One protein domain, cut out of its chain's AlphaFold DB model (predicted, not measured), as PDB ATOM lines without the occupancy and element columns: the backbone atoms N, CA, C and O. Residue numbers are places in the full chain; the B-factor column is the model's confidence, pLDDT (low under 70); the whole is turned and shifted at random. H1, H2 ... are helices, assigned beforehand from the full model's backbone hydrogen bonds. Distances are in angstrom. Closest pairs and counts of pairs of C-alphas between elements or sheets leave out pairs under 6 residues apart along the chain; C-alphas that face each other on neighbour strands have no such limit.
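AT A GLANCE: This is residues 573 to 634 and 652 to 667 of the 839 residues of the protein "Metallophosphoesterase" of Bacteroidales bacterium (UniProt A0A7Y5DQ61). Two helices, the short H2 and the longer H4, lie side by side, while the long helix H1 runs out crosswise from near H2 and a long loop, residues 594 to 616, leads back from its far end to H2. The small helix H3 sits by the end of H2. The printed part has 78 residues with four named helices, H1, H2, H3 and H4 in that order, and no named strand, an all-helix class. It is compact, with a radius of gyration of the C-alphas of 12.8 A and spans of 37 by 30 by 22 A.

IN THESE COORDINATES: H1, residues 573 to 593, begins at C-alpha 573 (-2.799, 36.569, -6.436) and is 31.1 A long. H2, residues 617 to 625, is 13.1 A long. H3 holds residues 629 to 634. H4, residues 653 to 667, is 20.8 A long and ends at C-alpha 667 (-20.101, 33.768, -29.903).

HOW THE PARTS SIT: H2 is the hub, touching three helices. H1 only just touches it, with residues 578 to 579 alone and 3 pairs of C-alphas within 8 A; the closest C-alphas are those of Arg 579 and Ile 622, 7.1 A apart, and the lines are about perpendicular at 78 degrees. H2 and H3 touch, closest at the C-alphas of Ser 625 and Phe 632, 4.8 A apart, at a steep tilt of 69.7 degrees, only just short of about perpendicular, opposite ways. H2 and H4 touch, closest at the C-alphas of Ala 617 and Lys 653, 4.1 A apart, at a shallow tilt of 22 degrees, the same way. H1 and H4 are apart. Every O i to N i+4 pair is within hydrogen-bond range in H3 and H4, against 16 of 17 in H1 and 4 of 5 in H2.

THE WHOLE: The C-alphas farthest apart, those of Ile 598 and Gln 665, are 38.6 A from each other. Residues 635 to 651 are not printed, and C-alphas 634 and 652 are 18.2 A apart across this cut. The link from H1 to H2 is long, and its residues 611 to 614 have pLDDT under 70.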
ATOM      1  N   ASP A 573      -3.667  37.751  -6.497       87.62
ATOM      2  CA  ASP A 573      -2.799  36.569  -6.436       87.62
ATOM      3  C   ASP A 573      -3.074  35.587  -7.590       87.62
ATOM      4  O   ASP A 573      -2.151  35.204  -8.317       87.62
ATOM      5  N   ASP A 574      -4.347  35.235  -7.828       88.62
ATOM      6  CA  ASP A 574      -4.705  34.339  -8.936       88.62
ATOM      7  C   ASP A 574      -4.443  34.987 -10.295       88.62
ATOM      8  O   ASP A 574      -4.033  34.298 -11.227       88.62
ATOM      9  N   TYR A 575      -4.669  36.299 -10.434       90.81
ATOM     10  CA  TYR A 575      -4.378  37.002 -11.681       90.81
ATOM     11  C   TYR A 575      -2.886  36.929 -12.019       90.81
ATOM     12  O   TYR A 575      -2.534  36.591 -13.148       90.81
ATOM     13  N   GLU A 576      -2.000  37.198 -11.057       90.06
ATOM     14  CA  GLU A 576      -0.552  37.126 -11.273       90.06
ATOM     15  C   GLU A 576      -0.090  35.707 -11.619       90.06
ATOM     16  O   GLU A 576       0.707  35.517 -12.547       90.06
ATOM     17  N   ALA A 577      -0.603  34.701 -10.906       89.50
ATOM     18  CA  ALA A 577      -0.308  33.298 -11.181       89.50
ATOM     19  C   ALA A 577      -0.804  32.883 -12.577       89.50
ATOM     20  O   ALA A 577      -0.067  32.254 -13.347       89.50
ATOM     21  N   TYR A 578      -2.020  33.289 -12.942       91.44
ATOM     22  CA  TYR A 578      -2.613  32.971 -14.234       91.44
ATOM     23  C   TYR A 578      -1.922  33.691 -15.390       91.44
ATOM     24  O   TYR A 578      -1.680  33.094 -16.436       91.44
ATOM     25  N   ARG A 579      -1.518  34.948 -15.197       92.44
ATOM     26  CA  ARG A 579      -0.749  35.719 -16.178       92.44
ATOM     27  C   ARG A 579       0.571  35.032 -16.519       92.44
ATOM     28  O   ARG A 579       0.875  34.858 -17.699       92.44
ATOM     29  N   LYS A 580       1.325  34.585 -15.505       91.19
ATOM     30  CA  LYS A 580       2.561  33.802 -15.695       91.19
ATOM     31  C   LYS A 580       2.282  32.517 -16.475       91.19
ATOM     32  O   LYS A 580       2.964  32.240 -17.461       91.19
ATOM     33  N   TYR A 581       1.233  31.791 -16.086       92.00
ATOM     34  CA  TYR A 581       0.785  30.584 -16.780       92.00
ATOM     35  C   TYR A 581       0.450  30.846 -18.261       92.00
ATOM     36  O   TYR A 581       0.906  30.107 -19.128       92.00
ATOM     37  N   CYS A 582      -0.310  31.899 -18.574       93.50
ATOM     38  CA  CYS A 582      -0.702  32.254 -19.939       93.50
ATOM     39  C   CYS A 582       0.499  32.597 -20.827       93.50
ATOM     40  O   CYS A 582       0.555  32.161 -21.978       93.50
ATOM     41  N   ILE A 583       1.470  33.345 -20.291       93.94
ATOM     42  CA  ILE A 583       2.714  33.676 -20.998       93.94
ATOM     43  C   ILE A 583       3.489  32.397 -21.326       93.94
ATOM     44  O   ILE A 583       3.899  32.201 -22.471       93.94
ATOM     45  N   GLU A 584       3.670  31.512 -20.346       93.19
ATOM     46  CA  GLU A 584       4.385  30.250 -20.543       93.19
ATOM     47  C   GLU A 584       3.657  29.329 -21.530       93.19
ATOM     48  O   GLU A 584       4.285  28.776 -22.434       93.19
ATOM     49  N   LEU A 585       2.328  29.241 -21.429       92.25
ATOM     50  CA  LEU A 585       1.484  28.454 -22.328       92.25
ATOM     51  C   LEU A 585       1.680  28.897 -23.771       92.25
ATOM     52  O   LEU A 585       2.003  28.082 -24.632       92.25
ATOM     53  N   VAL A 586       1.540  30.193 -24.041       94.06
ATOM     54  CA  VAL A 586       1.674  30.712 -25.403       94.06
ATOM     55  C   VAL A 586       3.096  30.529 -25.914       94.06
ATOM     56  O   VAL A 586       3.276  30.078 -27.043       94.06
ATOM     57  N   ASN A 587       4.105  30.795 -25.087       94.44
ATOM     58  CA  ASN A 587       5.501  30.619 -25.478       94.44
ATOM     59  C   ASN A 587       5.837  29.157 -25.809       94.44
ATOM     60  O   ASN A 587       6.544  28.910 -26.787       94.44
ATOM     61  N   ASN A 588       5.311  28.181 -25.063       89.69
ATOM     62  CA  ASN A 588       5.506  26.760 -25.364       89.69
ATOM     63  C   ASN A 588       4.880  26.381 -26.713       89.69
ATOM     64  O   ASN A 588       5.531  25.735 -27.538       89.69
ATOM     65  N   TYR A 589       3.658  26.849 -26.978       88.69
ATOM     66  CA  TYR A 589       2.976  26.630 -28.256       88.69
ATOM     67  C   TYR A 589       3.724  27.288 -29.425       88.69
ATOM     68  O   TYR A 589       3.987  26.633 -30.437       88.69
ATOM     69  N   LEU A 590       4.139  28.549 -29.281       90.06
ATOM     70  CA  LEU A 590       4.893  29.277 -30.305       90.06
ATOM     71  C   LEU A 590       6.267  28.654 -30.560       90.06
ATOM     72  O   LEU A 590       6.680  28.544 -31.714       90.06
ATOM     73  N   LYS A 591       6.969  28.167 -29.532       87.19
ATOM     74  CA  LYS A 591       8.274  27.500 -29.674       87.19
ATOM     75  C   LYS A 591       8.210  26.281 -30.596       87.19
ATOM     76  O   LYS A 591       9.097  26.083 -31.438       87.19
ATOM     77  N   VAL A 592       7.150  25.476 -30.486       81.50
ATOM     78  CA  VAL A 592       6.946  24.293 -31.341       81.50
ATOM     79  C   VAL A 592       6.843  24.695 -32.814       81.50
ATOM     80  O   VAL A 592       7.421  24.025 -33.673       81.50
ATOM     81  N   VAL A 593       6.209  25.830 -33.111       76.94
ATOM     82  CA  VAL A 593       5.968  26.299 -34.486       76.94
ATOM     83  C   VAL A 593       6.918  27.401 -34.959       76.94
ATOM     84  O   VAL A 593       6.851  27.787 -36.116       76.94
ATOM     85  N   SER A 594       7.832  27.893 -34.124       82.06
ATOM     86  CA  SER A 594       8.781  28.949 -34.504       82.06
ATOM     87  C   SER A 594       9.722  28.487 -35.614       82.06
ATOM     88  O   SER A 594      10.178  27.332 -35.601       82.06
ATOM     89  N   ILE A 595      10.029  29.395 -36.545       77.38
ATOM     90  CA  ILE A 595      11.016  29.178 -37.614       77.38
ATOM     91  C   ILE A 595      12.416  29.093 -37.008       77.38
ATOM     92  O   ILE A 595      13.148  28.138 -37.263       77.38
ATOM     93  N   ASN A 596      12.766  30.063 -36.162       78.44
ATOM     94  CA  ASN A 596      14.020  30.055 -35.429       78.44
ATOM     95  C   ASN A 596      13.863  29.215 -34.152       78.44
ATOM     96  O   ASN A 596      13.068  29.539 -33.274       78.44
ATOM     97  N   LYS A 597      14.603  28.105 -34.055       78.31
ATOM     98  CA  LYS A 597      14.594  27.241 -32.862       78.31
ATOM     99  C   LYS A 597      15.531  27.720 -31.753       78.31
ATOM    100  O   LYS A 597      15.333  27.326 -30.607       78.31
ATOM    101  N   ILE A 598      16.525  28.542 -32.088       80.69
ATOM    102  CA  ILE A 598      17.497  29.099 -31.137       80.69
ATOM    103  C   ILE A 598      16.859  30.274 -30.390       80.69
ATOM    104  O   ILE A 598      16.926  30.343 -29.167       80.69
ATOM    105  N   GLU A 599      16.179  31.148 -31.129       89.00
ATOM    106  CA  GLU A 599      15.432  32.288 -30.601       89.00
ATOM    107  C   GLU A 599      13.968  32.186 -31.061       89.00
ATOM    108  O   GLU A 599      13.605  32.738 -32.103       89.00
ATOM    109  N   PRO A 600      13.139  31.394 -30.354       90.19
ATOM    110  CA  PRO A 600      11.748  31.186 -30.735       90.19
ATOM    111  C   PRO A 600      10.910  32.446 -30.522       90.19
ATOM    112  O   PRO A 600      11.151  33.198 -29.575       90.19
ATOM    113  N   THR A 601       9.881  32.611 -31.358       91.75
ATOM    114  CA  THR A 601       8.846  33.635 -31.192       91.75
ATOM    115  C   THR A 601       8.171  33.471 -29.833       91.75
ATOM    116  O   THR A 601       7.816  32.359 -29.425       91.75
ATOM    117  N   LYS A 602       7.960  34.589 -29.147       94.38
ATOM    118  CA  LYS A 602       7.283  34.691 -27.854       94.38
ATOM    119  C   LYS A 602       6.008  35.513 -27.980       94.38
ATOM    120  O   LYS A 602       5.803  36.250 -28.938       94.38
ATOM    121  N   ILE A 603       5.158  35.442 -26.962       93.69
ATOM    122  CA  ILE A 603       3.946  36.264 -26.874       93.69
ATOM    123  C   ILE A 603       4.250  37.771 -26.939       93.69
ATOM    124  O   ILE A 603       3.479  38.520 -27.532       93.69
ATOM    125  N   SER A 604       5.399  38.202 -26.407       92.25
ATOM    126  CA  SER A 604       5.875  39.590 -26.462       92.25
ATOM    127  C   SER A 604       6.216  40.074 -27.873       92.25
ATOM    128  O   SER A 604       6.331  41.274 -28.085       92.25
ATOM    129  N   ASP A 605       6.371  39.158 -28.834       90.75
ATOM    130  CA  ASP A 605       6.585  39.484 -30.249       90.75
ATOM    131  C   ASP A 605       5.257  39.640 -31.012       90.75
ATOM    132  O   ASP A 605       5.247  40.007 -32.185       90.75
ATOM    133  N   ILE A 606       4.129  39.346 -30.356       90.75
ATOM    134  CA  ILE A 606       2.778  39.391 -30.932       90.75
ATOM    135  C   ILE A 606       1.962  40.511 -30.279       90.75
ATOM    136  O   ILE A 606       1.263  41.260 -30.961       90.75
ATOM    137  N   ILE A 607       2.043  40.627 -28.956       91.44
ATOM    138  CA  ILE A 607       1.201  41.494 -28.132       91.44
ATOM    139  C   ILE A 607       2.094  42.408 -27.297       91.44
ATOM    140  O   ILE A 607       3.127  41.982 -26.782       91.44
ATOM    141  N   GLU A 608       1.680  43.664 -27.152       89.31
ATOM    142  CA  GLU A 608       2.342  44.631 -26.287       89.31
ATOM    143  C   GLU A 608       2.195  44.199 -24.824       89.31
ATOM    144  O   GLU A 608       1.101  44.217 -24.249       89.31
ATOM    145  N   ILE A 609       3.321  43.786 -24.244       88.38
ATOM    146  CA  ILE A 609       3.437  43.424 -22.837       88.38
ATOM    147  C   ILE A 609       4.357  44.439 -22.180       88.38
ATOM    148  O   ILE A 609       5.570  44.437 -22.401       88.38
ATOM    149  N   ASN A 610       3.769  45.313 -21.372       78.88
ATOM    150  CA  ASN A 610       4.532  46.267 -20.581       78.88
ATOM    151  C   ASN A 610       5.204  45.508 -19.428       78.88
ATOM    152  O   ASN A 610       4.623  44.584 -18.868       78.88
ATOM    153  N   GLY A 611       6.438  45.872 -19.061       58.50
ATOM    154  CA  GLY A 611       7.211  45.179 -18.014       58.50
ATOM    155  C   GLY A 611       6.598  45.220 -16.601       58.50
ATOM    156  O   GLY A 611       7.173  44.643 -15.681       58.50
ATOM    157  N   GLY A 612       5.458  45.898 -16.427       57.72
ATOM    158  CA  GLY A 612       4.635  45.899 -15.218       57.72
ATOM    159  C   GLY A 612       3.515  44.847 -15.248       57.72
ATOM    160  O   GLY A 612       3.229  44.223 -16.268       57.72
ATOM    161  N   LEU A 613       2.871  44.629 -14.100       59.09
ATOM    162  CA  LEU A 613       1.772  43.663 -13.955       59.09
ATOM    163  C   LEU A 613       0.406  44.198 -14.427       59.09
ATOM    164  O   LEU A 613      -0.556  43.434 -14.457       59.09
ATOM    165  N   GLU A 614       0.316  45.480 -14.791       64.56
ATOM    166  CA  GLU A 614      -0.947  46.186 -15.030       64.56
ATOM    167  C   GLU A 614      -0.864  47.061 -16.292       64.56
ATOM    168  O   GLU A 614       0.225  47.460 -16.713       64.56
ATOM    169  N   HIS A 615      -2.025  47.352 -16.891       74.25
ATOM    170  CA  HIS A 615      -2.179  48.302 -18.004       74.25
ATOM    171  C   HIS A 615      -1.511  47.886 -19.332       74.25
ATOM    172  O   HIS A 615      -0.888  48.691 -20.029       74.25
ATOM    173  N   ASP A 616      -1.670  46.622 -19.729       85.56
ATOM    174  CA  ASP A 616      -1.208  46.134 -21.031       85.56
ATOM    175  C   ASP A 616      -2.272  45.356 -21.812       85.56
ATOM    176  O   ASP A 616      -3.409  45.165 -21.371       85.56
ATOM    177  N   ALA A 617      -1.927  44.946 -23.029       90.88
ATOM    178  CA  ALA A 617      -2.862  44.287 -23.929       90.88
ATOM    179  C   ALA A 617      -3.193  42.847 -23.476       90.88
ATOM    180  O   ALA A 617      -4.324  42.384 -23.647       90.88
ATOM    181  N   LEU A 618      -2.246  42.158 -22.828       93.94
ATOM    182  CA  LEU A 618      -2.440  40.808 -22.290       93.94
ATOM    183  C   LEU A 618      -3.476  40.773 -21.155       93.94
ATOM    184  O   LEU A 618      -4.246  39.815 -21.059       93.94
ATOM    185  N   GLU A 619      -3.547  41.815 -20.325       93.38
ATOM    186  CA  GLU A 619      -4.537  41.935 -19.248       93.38
ATOM    187  C   GLU A 619      -5.974  41.741 -19.749       93.38
ATOM    188  O   GLU A 619      -6.762  41.012 -19.144       93.38
ATOM    189  N   GLN A 620      -6.296  42.332 -20.897       94.19
ATOM    190  CA  GLN A 620      -7.639  42.285 -21.467       94.19
ATOM    191  C   GLN A 620      -7.991  40.886 -21.995       94.19
ATOM    192  O   GLN A 620      -9.130  40.442 -21.842       94.19
ATOM    193  N   LEU A 621      -7.015  40.155 -22.546       95.62
ATOM    194  CA  LEU A 621      -7.188  38.746 -22.927       95.62
ATOM    195  C   LEU A 621      -7.387  37.844 -21.707       95.62
ATOM    196  O   LEU A 621      -8.224  36.941 -21.742       95.62
ATOM    197  N   ILE A 622      -6.657  38.105 -20.619       94.81
ATOM    198  CA  ILE A 622      -6.828  37.383 -19.354       94.81
ATOM    199  C   ILE A 622      -8.253  37.578 -18.828       94.81
ATOM    200  O   ILE A 622      -8.933  36.594 -18.534       94.81
ATOM    201  N   TYR A 623      -8.754  38.813 -18.793       95.06
ATOM    202  CA  TYR A 623     -10.139  39.091 -18.406       95.06
ATOM    203  C   TYR A 623     -11.160  38.424 -19.325       95.06
ATOM    204  O   TYR A 623     -12.119  37.822 -18.845       95.06
ATOM    205  N   ALA A 624     -10.940  38.465 -20.639       95.25
ATOM    206  CA  ALA A 624     -11.812  37.818 -21.615       95.25
ATOM    207  C   ALA A 624     -11.859  36.288 -21.459       95.25
ATOM    208  O   ALA A 624     -12.896  35.669 -21.708       95.25
ATOM    209  N   SER A 625     -10.754  35.679 -21.024       93.69
ATOM    210  CA  SER A 625     -10.665  34.236 -20.804       93.69
ATOM    211  C   SER A 625     -11.331  33.745 -19.514       93.69
ATOM    212  O   SER A 625     -11.654  32.562 -19.435       93.69
ATOM    213  N   ASP A 626     -11.557  34.624 -18.529       90.88
ATOM    214  CA  ASP A 626     -12.130  34.289 -17.210       90.88
ATOM    215  C   ASP A 626     -11.428  33.094 -16.522       90.88
ATOM    216  O   ASP A 626     -12.071  32.225 -15.943       90.88
ATOM    217  N   GLY A 627     -10.099  32.990 -16.651       88.94
ATOM    218  CA  GLY A 627      -9.316  31.895 -16.059       88.94
ATOM    219  C   GLY A 627      -9.317  30.585 -16.865       88.94
ATOM    220  O   GLY A 627      -8.548  29.667 -16.560       88.94
ATOM    221  N   SER A 628     -10.123  30.476 -17.928       88.62
ATOM    222  CA  SER A 628     -10.198  29.277 -18.772       88.62
ATOM    223  C   SER A 628      -9.038  29.208 -19.764       88.62
ATOM    224  O   SER A 628      -8.872  30.056 -20.642       88.62
ATOM    225  N   SER A 629      -8.235  28.143 -19.671       89.06
ATOM    226  CA  SER A 629      -7.094  27.927 -20.571       89.06
ATOM    227  C   SER A 629      -7.517  27.708 -22.019       89.06
ATOM    228  O   SER A 629      -6.864  28.226 -22.923       89.06
ATOM    229  N   ARG A 630      -8.608  26.970 -22.254       86.31
ATOM    230  CA  ARG A 630      -9.105  26.736 -23.615       86.31
ATOM    231  C   ARG A 630      -9.705  28.009 -24.214       86.31
ATOM    232  O   ARG A 630      -9.405  28.318 -25.363       86.31
ATOM    233  N   ARG A 631     -10.469  28.795 -23.439       88.88
ATOM    234  CA  ARG A 631     -10.980  30.099 -23.902       88.88
ATOM    235  C   ARG A 631      -9.834  31.059 -24.226       88.88
ATOM    236  O   ARG A 631      -9.875  31.719 -25.261       88.88
ATOM    237  N   PHE A 632      -8.794  31.089 -23.391       93.56
ATOM    238  CA  PHE A 632      -7.580  31.860 -23.658       93.56
ATOM    239  C   PHE A 632      -6.888  31.420 -24.959       93.56
ATOM    240  O   PHE A 632      -6.561  32.265 -25.787       93.56
ATOM    241  N   ALA A 633      -6.736  30.112 -25.198       90.62
ATOM    242  CA  ALA A 633      -6.186  29.594 -26.452       90.62
ATOM    243  C   ALA A 633      -7.031  29.998 -27.676       90.62
ATOM    244  O   ALA A 633      -6.469  30.428 -28.678       90.62
ATOM    245  N   SER A 634      -8.367  29.955 -27.587       87.94
ATOM    246  CA  SER A 634      -9.256  30.434 -28.661       87.94
ATOM    247  C   SER A 634      -9.135  31.940 -28.922       87.94
ATOM    248  O   SER A 634      -9.251  32.390 -30.059       87.94
ATOM    249  N   ASN A 652      -1.728  46.291 -29.436       89.62
ATOM    250  CA  ASN A 652      -1.936  47.092 -28.238       89.62
ATOM    251  C   ASN A 652      -3.314  46.798 -27.627       89.62
ATOM    252  O   ASN A 652      -4.118  46.023 -28.155       89.62
ATOM    253  N   LYS A 653      -3.614  47.458 -26.506       90.00
ATOM    254  CA  LYS A 653      -4.879  47.294 -25.781       90.00
ATOM    255  C   LYS A 653      -6.114  47.513 -26.664       90.00
ATOM    256  O   LYS A 653      -7.064  46.738 -26.583       90.00
ATOM    257  N   SER A 654      -6.107  48.534 -27.518       89.88
ATOM    258  CA  SER A 654      -7.235  48.851 -28.402       89.88
ATOM    259  C   SER A 654      -7.475  47.754 -29.438       89.88
ATOM    260  O   SER A 654      -8.626  47.386 -29.675       89.88
ATOM    261  N   ASP A 655      -6.407  47.190 -30.008       90.94
ATOM    262  CA  ASP A 655      -6.515  46.093 -30.976       90.94
ATOM    263  C   ASP A 655      -7.105  44.836 -30.318       90.94
ATOM    264  O   ASP A 655      -8.018  44.208 -30.859       90.94
ATOM    265  N   ILE A 656      -6.643  44.509 -29.105       93.31
ATOM    266  CA  ILE A 656      -7.167  43.383 -28.325       93.31
ATOM    267  C   ILE A 656      -8.649  43.569 -27.989       93.31
ATOM    268  O   ILE A 656      -9.420  42.616 -28.097       93.31
ATOM    269  N   ILE A 657      -9.086  44.779 -27.635       93.19
ATOM    270  CA  ILE A 657     -10.508  45.061 -27.388       93.19
ATOM    271  C   ILE A 657     -11.356  44.772 -28.633       93.19
ATOM    272  O   ILE A 657     -12.431  44.184 -28.507       93.19
ATOM    273  N   CYS A 658     -10.891  45.133 -29.829       92.75
ATOM    274  CA  CYS A 658     -11.591  44.804 -31.071       92.75
ATOM    275  C   CYS A 658     -11.620  43.292 -31.336       92.75
ATOM    276  O   CYS A 658     -12.678  42.754 -31.647       92.75
ATOM    277  N   ILE A 659     -10.507  42.585 -31.120       92.50
ATOM    278  CA  ILE A 659     -10.457  41.118 -31.241       92.50
ATOM    279  C   ILE A 659     -11.445  40.448 -30.273       92.50
ATOM    280  O   ILE A 659     -12.143  39.506 -30.647       92.50
ATOM    281  N   ILE A 660     -11.557  40.952 -29.041       95.06
ATOM    282  CA  ILE A 660     -12.528  40.456 -28.057       95.06
ATOM    283  C   ILE A 660     -13.969  40.731 -28.513       95.06
ATOM    284  O   ILE A 660     -14.831  39.869 -28.325       95.06
ATOM    285  N   LYS A 661     -14.248  41.886 -29.137       93.94
ATOM    286  CA  LYS A 661     -15.568  42.171 -29.733       93.94
ATOM    287  C   LYS A 661     -15.904  41.174 -30.828       93.94
ATOM    288  O   LYS A 661     -16.984  40.596 -30.782       93.94
ATOM    289  N   ASP A 662     -14.982  40.921 -31.751       87.19
ATOM    290  CA  ASP A 662     -15.185  39.959 -32.838       87.19
ATOM    291  C   ASP A 662     -15.388  38.542 -32.292       87.19
ATOM    292  O   ASP A 662     -16.279  37.811 -32.732       87.19
ATOM    293  N   PHE A 663     -14.602  38.150 -31.287       86.88
ATOM    294  CA  PHE A 663     -14.781  36.887 -30.575       86.88
ATOM    295  C   PHE A 663     -16.181  36.791 -29.951       86.88
ATOM    296  O   PHE A 663     -16.890  35.809 -30.173       86.88
ATOM    297  N   SER A 664     -16.613  37.824 -29.227       90.50
ATOM    298  CA  SER A 664     -17.927  37.850 -28.582       90.50
ATOM    299  C   SER A 664     -19.081  37.931 -29.582       90.50
ATOM    300  O   SER A 664     -20.152  37.405 -29.297       90.50
ATOM    301  N   GLN A 665     -18.896  38.578 -30.732       87.12
ATOM    302  CA  GLN A 665     -19.909  38.682 -31.781       87.12
ATOM    303  C   GLN A 665     -20.122  37.327 -32.455       87.12
ATOM    304  O   GLN A 665     -21.263  36.895 -32.623       87.12
ATOM    305  N   ASN A 666     -19.027  36.631 -32.778       82.19
ATOM    306  CA  ASN A 666     -19.082  35.255 -33.266       82.19
ATOM    307  C   ASN A 666     -19.767  34.352 -32.239       82.19
ATOM    308  O   ASN A 666     -20.627  33.552 -32.600       82.19
ATOM    309  N   LEU A 667     -19.457  34.535 -30.954       80.69
ATOM    310  CA  LEU A 667     -20.101  33.768 -29.903       80.69
ATOM    311  C   LEU A 667     -21.608  34.030 -29.833       80.69
ATOM    312  O   LEU A 667     -22.396  33.088 -29.853       80.69
TER     313      LEU A 667